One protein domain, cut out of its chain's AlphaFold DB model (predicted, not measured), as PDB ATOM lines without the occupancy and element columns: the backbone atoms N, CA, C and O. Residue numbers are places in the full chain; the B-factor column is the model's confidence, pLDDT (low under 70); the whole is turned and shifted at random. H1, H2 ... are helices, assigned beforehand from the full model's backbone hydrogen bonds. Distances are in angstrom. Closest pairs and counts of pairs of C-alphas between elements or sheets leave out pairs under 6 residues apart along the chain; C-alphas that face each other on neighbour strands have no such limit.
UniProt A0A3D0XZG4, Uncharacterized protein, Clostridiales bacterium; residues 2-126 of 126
ATOM      1  N   VAL A   2     166.948 176.054  95.657       69.12
ATOM      2  CA  VAL A   2     167.357 177.360  95.080       69.12
ATOM      3  C   VAL A   2     166.175 178.318  94.869       69.12
ATOM      4  O   VAL A   2     166.237 179.478  95.262       69.12
ATOM      5  N   VAL A   3     165.060 177.809  94.341       70.25
ATOM      6  CA  VAL A   3     163.842 178.594  94.067       70.25
ATOM      7  C   VAL A   3     163.275 179.266  95.329       70.25
ATOM      8  O   VAL A   3     162.860 180.421  95.297       70.25
ATOM      9  N   CYS A   4     163.315 178.566  96.468       72.19
ATOM     10  CA  CYS A   4     162.812 179.090  97.738       72.19
ATOM     11  C   CYS A   4     163.694 180.221  98.279       72.19
ATOM     12  O   CYS A   4     163.176 181.186  98.835       72.19
ATOM     13  N   LEU A   5     165.015 180.131  98.088       74.69
ATOM     14  CA  LEU A   5     165.948 181.186  98.498       74.69
ATOM     15  C   LEU A   5     165.688 182.481  97.724       74.69
ATOM     16  O   LEU A   5     165.659 183.557  98.316       74.69
ATOM     17  N   ILE A   6     165.420 182.374  96.422       76.19
ATOM     18  CA  ILE A   6     165.085 183.529  95.581       76.19
ATOM     19  C   ILE A   6     163.778 184.171  96.054       76.19
ATOM     20  O   ILE A   6     163.721 185.389  96.213       76.19
ATOM     21  N   ALA A   7     162.760 183.364  96.365       72.12
ATOM     22  CA  ALA A   7     161.486 183.866  96.877       72.12
ATOM     23  C   ALA A   7     161.636 184.612  98.219       72.12
ATOM     24  O   ALA A   7     161.014 185.659  98.421       72.12
ATOM     25  N   ILE A   8     162.495 184.122  99.122       78.81
ATOM     26  CA  ILE A   8     162.803 184.804 100.391       78.81
ATOM     27  C   ILE A   8     163.436 186.170 100.118       78.81
ATOM     28  O   ILE A   8     162.992 187.172 100.680       78.81
ATOM     29  N   VAL A   9     164.425 186.238  99.221       79.81
ATOM     30  CA  VAL A   9     165.090 187.497  98.849       79.81
ATOM     31  C   VAL A   9     164.092 188.484  98.234       79.81
ATOM     32  O   VAL A   9     164.053 189.647  98.637       79.81
ATOM     33  N   GLN A  10     163.237 188.026  97.315       73.62
ATOM     34  CA  GLN A  10     162.193 188.847  96.693       73.62
ATOM     35  C   GLN A  10     161.219 189.419  97.734       73.62
ATOM     36  O   GLN A  10     160.923 190.617  97.721       73.62
ATOM     37  N   THR A  11     160.759 188.582  98.669       72.88
ATOM     38  CA  THR A  11     159.824 188.992  99.729       72.88
ATOM     39  C   THR A  11     160.476 189.974 100.697       72.88
ATOM     40  O   THR A  11     159.867 190.979 101.060       72.88
ATOM     41  N   TYR A  12     161.734 189.738 101.072       80.50
ATOM     42  CA  TYR A  12     162.484 190.612 101.972       80.50
ATOM     43  C   TYR A  12     162.713 192.005 101.374       80.50
ATOM     44  O   TYR A  12     162.526 193.017 102.053       80.50
ATOM     45  N   ILE A  13     163.068 192.075 100.086       77.25
ATOM     46  CA  ILE A  13     163.214 193.351  99.377       77.25
ATOM     47  C   ILE A  13     161.883 194.104  99.380       77.25
ATOM     48  O   ILE A  13     161.866 195.281  99.739       77.25
ATOM     49  N   LYS A  14     160.766 193.438  99.051       70.38
ATOM     50  CA  LYS A  14     159.442 194.075  99.084       70.38
ATOM     51  C   LYS A  14     159.100 194.589 100.481       70.38
ATOM     52  O   LYS A  14     158.742 195.752 100.604       70.38
ATOM     53  N   TYR A  15     159.301 193.781 101.521       74.81
ATOM     54  CA  TYR A  15     159.050 194.169 102.912       74.81
ATOM     55  C   TYR A  15     159.817 195.436 103.322       74.81
ATOM     56  O   TYR A  15     159.251 196.350 103.917       74.81
ATOM     57  N   LYS A  16     161.097 195.547 102.946       77.12
ATOM     58  CA  LYS A  16     161.927 196.720 103.272       77.12
ATOM     59  C   LYS A  16     161.457 198.005 102.576       77.12
ATOM     60  O   LYS A  16     161.648 199.098 103.109       77.12
ATOM     61  N   TYR A  17     160.898 197.887 101.375       71.38
ATOM     62  CA  TYR A  17     160.356 199.016 100.615       71.38
ATOM     63  C   TYR A  17     158.957 199.414 101.098       71.38
ATOM     64  O   TYR A  17     158.689 200.605 101.265       71.38
ATOM     65  N   ASP A  18     158.128 198.426 101.428       70.88
ATOM     66  CA  ASP A  18     156.797 198.605 102.008       70.88
ATOM     67  C   ASP A  18     156.867 199.306 103.376       70.88
ATOM     68  O   ASP A  18     156.174 200.290 103.608       70.88
ATOM     69  N   GLN A  19     157.835 198.929 104.225       72.25
ATOM     70  CA  GLN A  19     158.110 199.616 105.496       72.25
ATOM     71  C   GLN A  19     158.449 201.108 105.314       72.25
ATOM     72  O   GLN A  19     158.233 201.919 106.212       72.25
ATOM     73  N   LYS A  20     158.985 201.493 104.151       71.56
ATOM     74  CA  LYS A  20     159.284 202.890 103.811       71.56
ATOM     75  C   LYS A  20     158.128 203.600 103.098       71.56
ATOM     76  O   LYS A  20     158.343 204.717 102.631       71.56
ATOM     77  N   ASN A  21     156.945 202.980 102.989       61.09
ATOM     78  CA  ASN A  21     155.803 203.451 102.190       61.09
ATOM     79  C   ASN A  21     156.183 203.783 100.733       61.09
ATOM     80  O   ASN A  21     155.592 204.650 100.089       61.09
ATOM     81  N   LYS A  22     157.221 203.125 100.202       64.19
ATOM     82  CA  LYS A  22     157.707 203.343  98.839       64.19
ATOM     83  C   LYS A  22     157.448 202.092  98.023       64.19
ATOM     84  O   LYS A  22     157.863 201.001  98.398       64.19
ATOM     85  N   ASN A  23     156.825 202.266  96.861       62.81
ATOM     86  CA  ASN A  23     156.736 201.187  95.887       62.81
ATOM     87  C   ASN A  23     158.149 200.747  95.478       62.81
ATOM     88  O   ASN A  23     159.048 201.576  95.308       62.81
ATOM     89  N   VAL A  24     158.341 199.436  95.323       65.94
ATOM     90  CA  VAL A  24     159.604 198.895  94.816       65.94
ATOM     91  C   VAL A  24     159.805 199.441  93.395       65.94
ATOM     92  O   VAL A  24     158.903 199.297  92.567       65.94
ATOM     93  N   PRO A  25     160.951 200.069  93.081       68.62
ATOM     94  CA  PRO A  25     161.194 200.599  91.747       68.62
ATOM     95  C   PRO A  25     161.220 199.465  90.716       68.62
ATOM     96  O   PRO A  25     161.828 198.415  90.940       68.62
ATOM     97  N   MET A  26     160.590 199.714  89.564       62.84
ATOM     98  CA  MET A  26     160.378 198.741  88.484       62.84
ATOM     99  C   MET A  26     161.674 198.041  88.040       62.84
ATOM    100  O   MET A  26     161.676 196.850  87.754       62.84
ATOM    101  N   ILE A  27     162.806 198.751  88.073       68.06
ATOM    102  CA  ILE A  27     164.133 198.227  87.711       68.06
ATOM    103  C   ILE A  27     164.574 197.073  88.626       68.06
ATOM    104  O   ILE A  27     165.043 196.048  88.137       68.06
ATOM    105  N   ILE A  28     164.384 197.193  89.945       70.00
ATOM    106  CA  ILE A  28     164.755 196.130  90.900       70.00
ATOM    107  C   ILE A  28     163.870 194.900  90.686       70.00
ATOM    108  O   ILE A  28     164.337 193.767  90.769       70.00
ATOM    109  N   GLN A  29     162.598 195.120  90.362       66.75
ATOM    110  CA  GLN A  29     161.658 194.043  90.075       66.75
ATOM    111  C   GLN A  29     162.042 193.289  88.796       66.75
ATOM    112  O   GLN A  29     162.105 192.063  88.824       66.75
ATOM    113  N   VAL A  30     162.374 194.002  87.711       69.44
ATOM    114  CA  VAL A  30     162.841 193.416  86.440       69.44
ATOM    115  C   VAL A  30     164.092 192.561  86.650       69.44
ATOM    116  O   VAL A  30     164.143 191.424  86.183       69.44
ATOM    117  N   ILE A  31     165.063 193.054  87.425       76.56
ATOM    118  CA  ILE A  31     166.280 192.303  87.766       76.56
ATOM    119  C   ILE A  31     165.937 190.999  88.501       76.56
ATOM    120  O   ILE A  31     166.477 189.942  88.173       76.56
ATOM    121  N   LEU A  32     164.998 191.037  89.452       73.06
ATOM    122  CA  LEU A  32     164.556 189.842  90.173       73.06
ATOM    123  C   LEU A  32     163.839 188.832  89.262       73.06
ATOM    124  O   LEU A  32     163.984 187.629  89.486       73.06
ATOM    125  N   ILE A  33     163.110 189.287  88.234       73.12
ATOM    126  CA  ILE A  33     162.501 188.397  87.228       73.12
ATOM    127  C   ILE A  33     163.597 187.690  86.428       73.12
ATOM    128  O   ILE A  33     163.559 186.472  86.271       73.12
ATOM    129  N   ILE A  34     164.596 188.440  85.958       78.00
ATOM    130  CA  ILE A  34     165.696 187.904  85.147       78.00
ATOM    131  C   ILE A  34     166.477 186.847  85.938       78.00
ATOM    132  O   ILE A  34     166.706 185.751  85.432       78.00
ATOM    133  N   ILE A  35     166.810 187.127  87.201       77.12
ATOM    134  CA  ILE A  35     167.483 186.166  88.092       77.12
ATOM    135  C   ILE A  35     166.617 184.918  88.308       77.12
ATOM    136  O   ILE A  35     167.128 183.799  88.289       77.12
ATOM    137  N   SER A  36     165.305 185.095  88.467       70.56
ATOM    138  CA  SER A  36     164.355 183.990  88.634       70.56
ATOM    139  C   SER A  36     164.320 183.084  87.401       70.56
ATOM    140  O   SER A  36     164.450 181.868  87.534       70.56
ATOM    141  N   ILE A  37     164.234 183.661  86.201       74.44
ATOM    142  CA  ILE A  37     164.242 182.918  84.932       74.44
ATOM    143  C   ILE A  37     165.579 182.193  84.734       74.44
ATOM    144  O   ILE A  37     165.583 180.998  84.442       74.44
ATOM    145  N   LEU A  38     166.709 182.870  84.966       76.75
ATOM    146  CA  LEU A  38     168.045 182.271  84.867       76.75
ATOM    147  C   LEU A  38     168.218 181.099  85.840       76.75
ATOM    148  O   LEU A  38     168.753 180.058  85.466       76.75
ATOM    149  N   SER A  39     167.716 181.230  87.071       69.56
ATOM    150  CA  SER A  39     167.742 180.139  88.050       69.56
ATOM    151  C   SER A  39     166.880 178.948  87.630       69.56
ATOM    152  O   SER A  39     167.256 177.800  87.872       69.56
ATOM    153  N   GLY A  40     165.750 179.222  86.969       66.56
ATOM    154  CA  GLY A  40     164.870 178.216  86.393       66.56
ATOM    155  C   GLY A  40     165.591 177.411  85.321       66.56
ATOM    156  O   GLY A  40     165.645 176.190  85.415       66.56
ATOM    157  N   ILE A  41     166.229 178.100  84.374       71.25
ATOM    158  CA  ILE A  41     167.010 177.491  83.284       71.25
ATOM    159  C   ILE A  41     168.201 176.686  83.822       71.25
ATOM    160  O   ILE A  41     168.486 175.607  83.320       71.25
ATOM    161  N   LEU A  42     168.882 177.160  84.868       68.94
ATOM    162  CA  LEU A  42     170.000 176.426  85.477       68.94
ATOM    163  C   LEU A  42     169.558 175.180  86.260       68.94
ATOM    164  O   LEU A  42     170.348 174.256  86.439       68.94
ATOM    165  N   THR A  43     168.313 175.150  86.741       67.00
ATOM    166  CA  THR A  43     167.763 174.031  87.526       67.00
ATOM    167  C   THR A  43     167.033 173.004  86.650       67.00
ATOM    168  O   THR A  43     166.636 171.957  87.159       67.00
ATOM    169  N   PHE A  44     166.888 173.263  85.345       65.25
ATOM    170  CA  PHE A  44     166.222 172.379  84.388       65.25
ATOM    171  C   PHE A  44     166.880 170.993  84.365       65.25
ATOM    172  O   PHE A  44     167.958 170.807  83.799       65.25
ATOM    173  N   LYS A  45     166.230 170.002  84.980       65.38
ATOM    174  CA  LYS A  45     166.638 168.592  84.903       65.38
ATOM    175  C   LYS A  45     165.656 167.759  84.091       65.38
ATOM    176  O   LYS A  45     166.042 166.714  83.576       65.38
ATOM    177  N   SER A  46     164.408 168.205  83.956       67.69
ATOM    178  CA  SER A  46     163.383 167.514  83.180       67.69
ATOM    179  C   SER A  46     162.399 168.486  82.529       67.69
ATOM    180  O   SER A  46     162.220 169.613  82.985       67.69
ATOM    181  N   TRP A  47     161.704 168.037  81.482       65.56
ATOM    182  CA  TRP A  47     160.684 168.822  80.768       65.56
ATOM    183  C   TRP A  47     159.551 169.312  81.684       65.56
ATOM    184  O   TRP A  47     158.944 170.350  81.430       65.56
ATOM    185  N   PHE A  48     159.305 168.602  82.786       65.12
ATOM    186  CA  PHE A  48     158.309 168.969  83.791       65.12
ATOM    187  C   PHE A  48     158.688 170.212  84.613       65.12
ATOM    188  O   PHE A  48     157.801 170.852  85.176       65.12
ATOM    189  N   ASP A  49     159.962 170.617  84.632       67.00
ATOM    190  CA  ASP A  49     160.425 171.798  85.374       67.00
ATOM    191  C   ASP A  49     159.989 173.128  84.718       67.00
ATOM    192  O   ASP A  49     160.093 174.189  85.334       67.00
ATOM    193  N   ILE A  50     159.405 173.099  83.512       69.31
ATOM    194  CA  ILE A  50     158.847 174.297  82.855       69.31
ATOM    195  C   ILE A  50     157.663 174.878  83.644       69.31
ATOM    196  O   ILE A  50     157.476 176.094  83.666       69.31
ATOM    197  N   LEU A  51     156.886 174.026  84.328       70.19
ATOM    198  CA  LEU A  51     155.728 174.443  85.122       70.19
ATOM    199  C   LEU A  51     156.123 175.298  86.337       70.19
ATOM    200  O   LEU A  51     155.608 176.411  86.456       70.19
ATOM    201  N   PRO A  52     157.038 174.860  87.225       68.56
ATOM    202  CA  PRO A  52     157.466 175.685  88.349       68.56
ATOM    203  C   PRO A  52     158.193 176.954  87.891       68.56
ATOM    204  O   PRO A  52     158.077 177.981  88.560       68.56
ATOM    205  N   VAL A  53     158.866 176.938  86.734       70.94
ATOM    206  CA  VAL A  53     159.455 178.148  86.135       70.94
ATOM    207  C   VAL A  53     158.374 179.132  85.683       70.94
ATOM    208  O   VAL A  53     158.459 180.316  86.009       70.94
ATOM    209  N   ALA A  54     157.313 178.665  85.020       72.12
ATOM    210  CA  ALA A  54     156.165 179.504  84.678       72.12
ATOM    211  C   ALA A  54     155.493 180.070  85.942       72.12
ATOM    212  O   ALA A  54     155.239 181.273  86.034       72.12
ATOM    213  N   SER A  55     155.296 179.241  86.969       73.06
ATOM    214  CA  SER A  55     154.779 179.680  88.268       73.06
ATOM    215  C   SER A  55     155.679 180.715  88.951       73.06
ATOM    216  O   SER A  55     155.174 181.590  89.653       73.06
ATOM    217  N   LEU A  56     156.995 180.674  88.739       71.44
ATOM    218  CA  LEU A  56     157.939 181.663  89.264       71.44
ATOM    219  C   LEU A  56     157.747 183.041  88.619       71.44
ATOM    220  O   LEU A  56     157.817 184.069  89.300       71.44
ATOM    221  N   VAL A  57     157.440 183.070  87.321       70.62
ATOM    222  CA  VAL A  57     157.081 184.304  86.612       70.62
ATOM    223  C   VAL A  57     155.782 184.870  87.187       70.62
ATOM    224  O   VAL A  57     155.744 186.043  87.557       70.62
ATOM    225  N   PHE A  58     154.758 184.031  87.382       70.12
ATOM    226  CA  PHE A  58     153.503 184.435  88.030       70.12
ATOM    227  C   PHE A  58     153.700 184.930  89.467       70.12
ATOM    228  O   PHE A  58     153.083 185.918  89.869       70.12
ATOM    229  N   TYR A  59     154.576 184.291  90.245       68.94
ATOM    230  CA  TYR A  59     154.923 184.747  91.589       68.94
ATOM    231  C   TYR A  59     155.555 186.131  91.555       68.94
ATOM    232  O   TYR A  59     155.149 187.021  92.298       68.94
ATOM    233  N   THR A  60     156.505 186.330  90.648       68.06
ATOM    234  CA  THR A  60     157.185 187.610  90.528       68.06
ATOM    235  C   THR A  60     156.180 188.689  90.128       68.06
ATOM    236  O   THR A  60     156.057 189.687  90.830       68.06
ATOM    237  N   LEU A  61     155.335 188.442  89.121       66.75
ATOM    238  CA  LEU A  61     154.234 189.341  88.748       66.75
ATOM    239  C   LEU A  61     153.264 189.625  89.906       66.75
ATOM    240  O   LEU A  61     152.828 190.763  90.058       66.75
ATOM    241  N   SER A  62     152.977 188.633  90.759       63.50
ATOM    242  CA  SER A  62     152.193 188.840  91.986       63.50
ATOM    243  C   SER A  62     152.889 189.861  92.886       63.50
ATOM    244  O   SER A  62     152.291 190.852  93.287       63.50
ATOM    245  N   VAL A  63     154.180 189.663  93.167       64.06
ATOM    246  CA  VAL A  63     154.983 190.543  94.030       64.06
ATOM    247  C   VAL A  63     155.045 191.976  93.482       64.06
ATOM    248  O   VAL A  63     155.018 192.910  94.288       64.06
ATOM    249  N   LEU A  64     155.060 192.158  92.155       61.06
ATOM    250  CA  LEU A  64     155.074 193.469  91.492       61.06
ATOM    251  C   LEU A  64     153.787 194.284  91.680       61.06
ATOM    252  O   LEU A  64     153.822 195.510  91.597       61.06
ATOM    253  N   GLN A  65     152.653 193.629  91.914       61.56
ATOM    254  CA  GLN A  65     151.369 194.310  92.009       61.56
ATOM    255  C   GLN A  65     151.210 194.962  93.386       61.56
ATOM    256  O   GLN A  65     151.245 194.290  94.420       61.56
ATOM    257  N   SER A  66     150.984 196.278  93.390       56.88
ATOM    258  CA  SER A  66     150.560 197.021  94.586       56.88
ATOM    259  C   SER A  66     149.066 196.833  94.882       56.88
ATOM    260  O   SER A  66     148.629 197.055  96.004       56.88
ATOM    261  N   LYS A  67     148.267 196.402  93.891       63.28
ATOM    262  CA  LYS A  67     146.836 196.113  94.066       63.28
ATOM    263  C   LYS A  67     146.637 194.686  94.580       63.28
ATOM    264  O   LYS A  67     146.961 193.724  93.881       63.28
ATOM    265  N   GLU A  68     146.036 194.551  95.760       66.81
ATOM    266  CA  GLU A  68     145.782 193.250  96.396       66.81
ATOM    267  C   GLU A  68     144.930 192.300  95.540       66.81
ATOM    268  O   GLU A  68     145.225 191.107  95.483       66.81
ATOM    269  N   LYS A  69     143.923 192.823  94.826       65.38
ATOM    270  CA  LYS A  69     143.064 192.057  93.900       65.38
ATOM    271  C   LYS A  69     143.886 191.278  92.874       65.38
ATOM    272  O   LYS A  69     143.747 190.068  92.697       65.38
ATOM    273  N   ASN A  70     144.830 191.974  92.249       66.81
ATOM    274  CA  ASN A  70     145.686 191.397  91.223       66.81
ATOM    275  C   ASN A  70     146.706 190.427  91.835       66.81
ATOM    276  O   ASN A  70     146.921 189.350  91.285       66.81
ATOM    277  N   PHE A  71     147.276 190.748  93.006       73.25
ATOM    278  CA  PHE A  71     148.153 189.836  93.753       73.25
ATOM    279  C   PHE A  71     147.487 188.470  94.000       73.25
ATOM    280  O   PHE A  71     148.113 187.424  93.812       73.25
ATOM    281  N   ARG A  72     146.204 188.464  94.379       74.06
ATOM    282  CA  ARG A  72     145.434 187.238  94.645       74.06
ATOM    283  C   ARG A  72     145.146 186.449  93.370       74.06
ATOM    284  O   ARG A  72     145.303 185.229  93.372       74.06
ATOM    285  N   LEU A  73     144.821 187.131  92.272       74.12
ATOM    286  CA  LEU A  73     144.596 186.493  90.970       74.12
ATOM    287  C   LEU A  73     145.864 185.795  90.443       74.12
ATOM    288  O   LEU A  73     145.820 184.641  90.021       74.12
ATOM    289  N   TYR A  74     147.020 186.461  90.525       77.88
ATOM    290  CA  TYR A  74     148.296 185.861  90.124       77.88
ATOM    291  C   TYR A  74     148.737 184.738  91.075       77.88
ATOM    292  O   TYR A  74     149.331 183.753  90.630       77.88
ATOM    293  N   THR A  75     148.389 184.831  92.364       77.12
ATOM    294  CA  THR A  75     148.612 183.750  93.335       77.12
ATOM    295  C   THR A  75     147.829 182.494  92.958       77.12
ATOM    296  O   THR A  75     148.406 181.409  93.017       77.12
ATOM    297  N   LEU A  76     146.576 182.610  92.500       79.50
ATOM    298  CA  LEU A  76     145.821 181.462  91.984       79.50
ATOM    299  C   LEU A  76     146.529 180.808  90.795       79.50
ATOM    300  O   LEU A  76     146.758 179.600  90.817       79.50
ATOM    301  N   GLY A  77     146.945 181.602  89.802       80.06
ATOM    302  CA  GLY A  77     147.672 181.091  88.633       80.06
ATOM    303  C   GLY A  77     148.954 180.347  89.019       80.06
ATOM    304  O   GLY A  77     149.191 179.225  88.568       80.06
ATOM    305  N   LYS A  78     149.738 180.926  89.937       82.56
ATOM    306  CA  LYS A  78     150.940 180.298  90.500       82.56
ATOM    307  C   LYS A  78     150.622 178.943  91.137       82.56
ATOM    308  O   LYS A  78     151.317 177.964  90.873       82.56
ATOM    309  N   VAL A  79     149.615 178.899  92.009       83.81
ATOM    310  CA  VAL A  79     149.259 177.706  92.791       83.81
ATOM    311  C   VAL A  79     148.768 176.583  91.881       83.81
ATOM    312  O   VAL A  79     149.204 175.450  92.055       83.81
ATOM    313  N   CYS A  80     147.971 176.890  90.854       83.19
ATOM    314  CA  CYS A  80     147.554 175.903  89.857       83.19
ATOM    315  C   CYS A  80     148.753 175.230  89.169       83.19
ATOM    316  O   CYS A  80     148.784 174.006  89.057       83.19
ATOM    317  N   GLY A  81     149.771 176.001  88.767       78.81
ATOM    318  CA  GLY A  81     150.976 175.439  88.145       78.81
ATOM    319  C   GLY A  81     151.791 174.545  89.088       78.81
ATOM    320  O   GLY A  81     152.303 173.507  88.669       78.81
ATOM    321  N   TRP A  82     151.856 174.897  90.376       78.19
ATOM    322  CA  TRP A  82     152.553 174.099  91.391       78.19
ATOM    323  C   TRP A  82     151.822 172.805  91.750       78.19
ATOM    324  O   TRP A  82     152.469 171.776  91.897       78.19
ATOM    325  N   ILE A  83     150.489 172.824  91.828       82.00
ATOM    326  CA  ILE A  83     149.676 171.625  92.086       82.00
ATOM    327  C   ILE A  83     149.917 170.568  91.004       82.00
ATOM    328  O   ILE A  83     150.097 169.394  91.325       82.00
ATOM    329  N   ILE A  84     149.959 170.979  89.733       82.62
ATOM    330  CA  ILE A  84     150.223 170.062  88.617       82.62
ATOM    331  C   ILE A  84     151.636 169.485  88.745       82.62
ATOM    332  O   ILE A  84     151.802 168.269  88.689       82.62
ATOM    333  N   TYR A  85     152.646 170.332  88.962       80.31
ATOM    334  CA  TYR A  85     154.026 169.874  89.125       80.31
ATOM    335  C   TYR A  85     154.186 168.891  90.292       80.31
ATOM    336  O   TYR A  85     154.738 167.811  90.101       80.31
ATOM    337  N   ASP A  86     153.661 169.221  91.472       80.19
ATOM    338  CA  ASP A  86     153.807 168.394  92.674       80.19
ATOM    339  C   ASP A  86     153.077 167.054  92.550       80.19
ATOM    340  O   ASP A  86     153.554 166.043  93.073       80.19
ATOM    341  N   PHE A  87     151.965 167.016  91.812       79.12
ATOM    342  CA  PHE A  87     151.283 165.770  91.473       79.12
ATOM    343  C   PHE A  87     152.173 164.858  90.613       79.12
ATOM    344  O   PHE A  87     152.336 163.679  90.932       79.12
ATOM    345  N   TYR A  88     152.819 165.398  89.571       79.12
ATOM    346  CA  TYR A  88     153.746 164.638  88.716       79.12
ATOM    347  C   TYR A  88     155.038 164.241  89.438       79.12
ATOM    348  O   TYR A  88     155.515 163.116  89.284       79.12
ATOM    349  N   ALA A  89     155.582 165.130  90.267       78.94
ATOM    350  CA  ALA A  89     156.772 164.881  91.074       78.94
ATOM    351  C   ALA A  89     156.510 163.924  92.255       78.94
ATOM    352  O   ALA A  89     157.441 163.595  92.990       78.94
ATOM    353  N   LYS A  90     155.255 163.472  92.449       80.62
ATOM    354  CA  LYS A  90     154.788 162.665  93.594       80.62
ATOM    355  C   LYS A  90     155.125 163.305  94.947       80.62
ATOM    356  O   LYS A  90     155.304 162.622  95.956       80.62
ATOM    357  N   ALA A  91     155.205 164.632  94.975       81.69
ATOM    358  CA  ALA A  91     155.514 165.422  96.154       81.69
ATOM    359  C   ALA A  91     154.225 165.705  96.942       81.69
ATOM    360  O   ALA A  91     153.728 166.830  96.975       81.69
ATOM    361  N   TYR A  92     153.673 164.677  97.597       80.50
ATOM    362  CA  TYR A  92     152.378 164.762  98.290       80.50
ATOM    363  C   TYR A  92     152.316 165.876  99.349       80.50
ATOM    364  O   TYR A  92     151.289 166.536  99.493       80.50
ATOM    365  N   THR A  93     153.422 166.135 100.053       83.56
ATOM    366  CA  THR A  93     153.503 167.213 101.052       83.56
ATOM    367  C   THR A  93     153.354 168.597 100.418       83.56
ATOM    368  O   THR A  93     152.634 169.442 100.951       83.56
ATOM    369  N   GLY A  94     154.008 168.829  99.275       81.12
ATOM    370  CA  GLY A  94     153.896 170.087  98.532       81.12
ATOM    371  C   GLY A  94     152.494 170.267  97.959       81.12
ATOM    372  O   GLY A  94     151.864 171.306  98.155       81.12
ATOM    373  N   PHE A  95     151.943 169.199  97.386       81.62
ATOM    374  CA  PHE A  95     150.594 169.183  96.831       81.62
ATOM    375  C   PHE A  95     149.527 169.612  97.852       81.62
ATOM    376  O   PHE A  95     148.727 170.507  97.577       81.62
ATOM    377  N   ILE A  96     149.551 169.036  99.061       85.69
ATOM    378  CA  ILE A  96     148.613 169.396 100.140       85.69
ATOM    379  C   ILE A  96     148.789 170.863 100.550       85.69
ATOM    380  O   ILE A  96     147.804 171.584 100.709       85.69
ATOM    381  N   PHE A  97     150.032 171.331 100.682       87.56
ATOM    382  CA  PHE A  97     150.318 172.723 101.026       87.56
ATOM    383  C   PHE A  97     149.722 173.699 100.003       87.56
ATOM    384  O   PHE A  97     149.067 174.675 100.378       87.56
ATOM    385  N   TYR A  98     149.883 173.417  98.710       84.69
ATOM    386  CA  TYR A  98     149.330 174.264  97.658       84.69
ATOM    387  C   TYR A  98     147.803 174.214  97.584       84.69
ATOM    388  O   TYR A  98     147.195 175.249  97.318       84.69
ATOM    389  N   ILE A  99     147.165 173.088  97.912       88.25
ATOM    390  CA  ILE A  99     145.702 173.020  98.076       88.25
ATOM    391  C   ILE A  99     145.228 173.938  99.207       88.25
ATOM    392  O   ILE A  99     144.281 174.704  99.021       88.25
ATOM    393  N   CYS A 100     145.896 173.919 100.360       88.06
ATOM    394  CA  CYS A 100     145.556 174.812 101.469       88.06
ATOM    395  C   CYS A 100     145.677 176.290 101.064       88.06
ATOM    396  O   CYS A 100     144.797 177.096 101.376       88.06
ATOM    397  N   ILE A 101     146.732 176.649 100.321       86.75
ATOM    398  CA  ILE A 101     146.898 178.009  99.786       86.75
ATOM    399  C   ILE A 101     145.795 178.348  98.783       86.75
ATOM    400  O   ILE A 101     145.281 179.468  98.818       86.75
ATOM    401  N   LEU A 102     145.415 177.415  97.908       88.56
ATOM    402  CA  LEU A 102     144.342 177.615  96.936       88.56
ATOM    403  C   LEU A 102     143.037 177.993  97.649       88.56
ATOM    404  O   LEU A 102     142.457 179.037  97.353       88.56
ATOM    405  N   LEU A 103     142.625 177.196  98.638       89.00
ATOM    406  CA  LEU A 103     141.408 177.436  99.414       89.00
ATOM    407  C   LEU A 103     141.463 178.778 100.149       89.00
ATOM    408  O   LEU A 103     140.525 179.568 100.058       89.00
ATOM    409  N   SER A 104     142.581 179.073 100.814       86.19
ATOM    410  CA  SER A 104     142.784 180.354 101.499       86.19
ATOM    411  C   SER A 104     142.661 181.544 100.537       86.19
ATOM    412  O   SER A 104     141.987 182.533 100.833       86.19
ATOM    413  N   THR A 105     143.237 181.423  99.339       85.75
ATOM    414  CA  THR A 105     143.196 182.476  98.317       85.75
ATOM    415  C   THR A 105     141.778 182.675  97.777       85.75
ATOM    416  O   THR A 105     141.338 183.815  97.647       85.75
ATOM    417  N   ILE A 106     141.029 181.594  97.531       85.62
ATOM    418  CA  ILE A 106     139.619 181.660  97.106       85.62
ATOM    419  C   ILE A 106     138.771 182.371  98.165       85.62
ATOM    420  O   ILE A 106     138.030 183.300  97.842       85.62
ATOM    421  N   ILE A 107     138.917 181.987  99.438       85.12
ATOM    422  CA  ILE A 107     138.194 182.618 100.550       85.12
ATOM    423  C   ILE A 107     138.532 184.112 100.628       85.12
ATOM    424  O   ILE A 107     137.634 184.937 100.804       85.12
ATOM    425  N   ALA A 108     139.803 184.483 100.459       79.81
ATOM    426  CA  ALA A 108     140.224 185.879 100.458       79.81
ATOM    427  C   ALA A 108     139.589 186.674  99.304       79.81
ATOM    428  O   ALA A 108     139.089 187.776  99.529       79.81
ATOM    429  N   ILE A 109     139.561 186.129  98.085       80.62
ATOM    430  CA  ILE A 109     138.925 186.782  96.928       80.62
ATOM    431  C   ILE A 109     137.437 187.016  97.204       80.62
ATOM    432  O   ILE A 109     136.959 188.144  97.099       80.62
ATOM    433  N   ILE A 110     136.709 185.994  97.658       79.88
ATOM    434  CA  ILE A 110     135.280 186.130  97.974       79.88
ATOM    435  C   ILE A 110     135.061 187.176  99.077       79.88
ATOM    436  O   ILE A 110     134.170 188.021  98.983       79.88
ATOM    437  N   ARG A 111     135.885 187.152 100.130       77.44
ATOM    438  CA  ARG A 111     135.690 188.005 101.304       77.44
ATOM    439  C   ARG A 111     136.050 189.467 101.071       77.44
ATOM    440  O   ARG A 111     135.358 190.314 101.625       77.44
ATOM    441  N   TYR A 112     137.118 189.771 100.336       73.00
ATOM    442  CA  TYR A 112     137.566 191.160 100.195       73.00
ATOM    443  C   TYR A 112     137.377 191.739  98.797       73.00
ATOM    444  O   TYR A 112     137.104 192.925  98.726       73.00
ATOM    445  N   ASP A 113     137.461 190.963  97.711       67.56
ATOM    446  CA  ASP A 113     137.195 191.535  96.381       67.56
ATOM    447  C   ASP A 113     135.693 191.657  96.135       67.56
ATOM    448  O   ASP A 113     135.220 192.717  95.751       67.56
ATOM    449  N   ILE A 114     134.915 190.606  96.409       63.78
ATOM    450  CA  ILE A 114     133.474 190.624  96.105       63.78
ATOM    451  C   ILE A 114     132.697 191.416  97.165       63.78
ATOM    452  O   ILE A 114     131.861 192.252  96.830       63.78
ATOM    453  N   LYS A 115     132.989 191.192  98.454       56.91
ATOM    454  CA  LYS A 115     132.209 191.796  99.547       56.91
ATOM    455  C   LYS A 115     132.511 193.282  99.795       56.91
ATOM    456  O   LYS A 115     131.620 193.987 100.255       56.91
ATOM    457  N   GLN A 116     133.721 193.784  99.515       55.84
ATOM    458  CA  GLN A 116     133.979 195.232  99.619       55.84
ATOM    459  C   GLN A 116     133.467 195.996  98.402       55.84
ATOM    460  O   GLN A 116     132.931 197.087  98.570       55.84
ATOM    461  N   GLU A 117     133.562 195.424  97.200       54.41
ATOM    462  CA  GLU A 117     133.055 196.062  95.980       54.41
ATOM    463  C   GLU A 117     131.526 196.250  96.045       54.41
ATOM    464  O   GLU A 117     131.011 197.268  95.591       54.41
ATOM    465  N   SER A 118     130.800 195.343  96.716       51.16
ATOM    466  CA  SER A 118     129.371 195.525  97.017       51.16
ATOM    467  C   SER A 118     129.077 196.581  98.088       51.16
ATOM    468  O   SER A 118     128.043 197.228  98.017       51.16
ATOM    469  N   VAL A 119     129.954 196.773  99.080       54.09
ATOM    470  CA  VAL A 119     129.741 197.764 100.155       54.09
ATOM    471  C   VAL A 119     130.035 199.183  99.663       54.09
ATOM    472  O   VAL A 119     129.300 200.102 100.001       54.09
ATOM    473  N   ILE A 120     131.063 199.360  98.828       54.34
ATOM    474  CA  ILE A 120     131.399 200.668  98.244       54.34
ATOM    475  C   ILE A 120     130.275 201.148  97.317       54.34
ATOM    476  O   ILE A 120     129.873 202.300  97.418       54.34
ATOM    477  N   LYS A 121     129.697 200.254  96.499       48.94
ATOM    478  CA  LYS A 121     128.557 200.594  95.630       48.94
ATOM    479  C   LYS A 121     127.313 201.033  96.405       48.94
ATOM    480  O   LYS A 121     126.652 201.971  95.990       48.94
ATOM    481  N   VAL A 122     127.026 200.404  97.547       56.19
ATOM    482  CA  VAL A 122     125.883 200.790  98.398       56.19
ATOM    483  C   VAL A 122     126.076 202.180  99.019       56.19
ATOM    484  O   VAL A 122     125.109 202.924  99.148       56.19
ATOM    485  N   CYS A 123     127.309 202.561  99.366       51.88
ATOM    486  CA  CYS A 123     127.607 203.897  99.895       51.88
ATOM    487  C   CYS A 123     127.649 205.000  98.822       51.88
ATOM    488  O   CYS A 123     127.597 206.167  99.183       51.88
ATOM    489  N   GLU A 124     127.780 204.661  97.537       50.94
ATOM    490  CA  GLU A 124     127.726 205.633  96.429       50.94
ATOM    491  C   GLU A 124     126.282 205.951  95.995       50.94
ATOM    492  O   GLU A 124     126.036 206.993  95.396       50.94
ATOM    493  N   GLU A 125     125.328 205.072  96.320       52.16
ATOM    494  CA  GLU A 125     123.890 205.237  96.040       52.16
ATOM    495  C   GLU A 125     123.065 205.734  97.249       52.16
ATOM    496  O   GLU A 125     121.848 205.879  97.122       52.16
ATOM    497  N   SER A 126     123.693 205.995  98.406       45.25
ATOM    498  CA  SER A 126     123.043 206.511  99.633       45.25
ATOM    499  C   SER A 126     123.429 207.957  99.922       45.25
ATOM    500  O   SER A 126     122.536 208.723 100.347       45.25
TER     501      SER A 126
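Overview. This is residues 2 to 126 of the 126 residues of an uncharacterized protein of Clostridiales bacterium (UniProt A0A3D0XZG4). H2, H3 and H4 run side by side as a wall, with H1 packed on H2 near one edge and H5 on H4 at the other, both toward the same side and apart from each other. H5 is the longest helix, and its residues 115 to 124, with 125 and 126, stick out as an arm. The printed part has 125 residues, with five named helices, H1 to H5 in chain order, and no named strand: all helix. It is only just loose, close to compact, with a radius of gyration of the C-alphas of 16.8 A, and elongated, spanning 60 by 33 by 19 A.

Along the chain. H1, residues 2 to 18, begins at C-alpha 2 (167.357, 177.360, 95.080) and is 24.7 A long from first to last C-alpha. H2, residues 26 to 43, is 25.8 A long; H3, residues 47 to 64, 27.5 A; H4, residues 68 to 88, 30.7 A. H5, residues 92 to 124, is 47.8 A long and ends at C-alpha 124 (127.726, 205.633, 96.429).

Arrangement. H1, H2 and H3 form an up and down bundle, each helix running against the one before. The hairpin H1 and H2 touches, closest at the C-alphas of Ile 6 and Ser 36, 7.0 A, at a shallow tilt of 9 degrees. H1 and H3 only just touch, with 3 pairs of C-alphas within 8 A, the closest Lys 14 and Val 63. In the hairpin H3 and H4, the closest C-alphas, Ser 55 and Lys 78, are 4.5 A apart. H4 and H5, another hairpin, touch at a shallow tilt of 21 degrees, closest at the C-alphas of Asp 86 and Phe 95, 5.3 A. Every O i to N i+4 pair is within hydrogen-bond range in H1, H2 and H4; H3 has 12 of 14, H5 26 of 29.

Size, cuts and confidence. The farthest C-alphas, Lys 45 and Ser 126, are 59.6 A apart. The printed part has no cut and no long link. Mean pLDDT of the printed part is 72.0; 48 residues are under 70, among them 59 to 70 and 113 to 126.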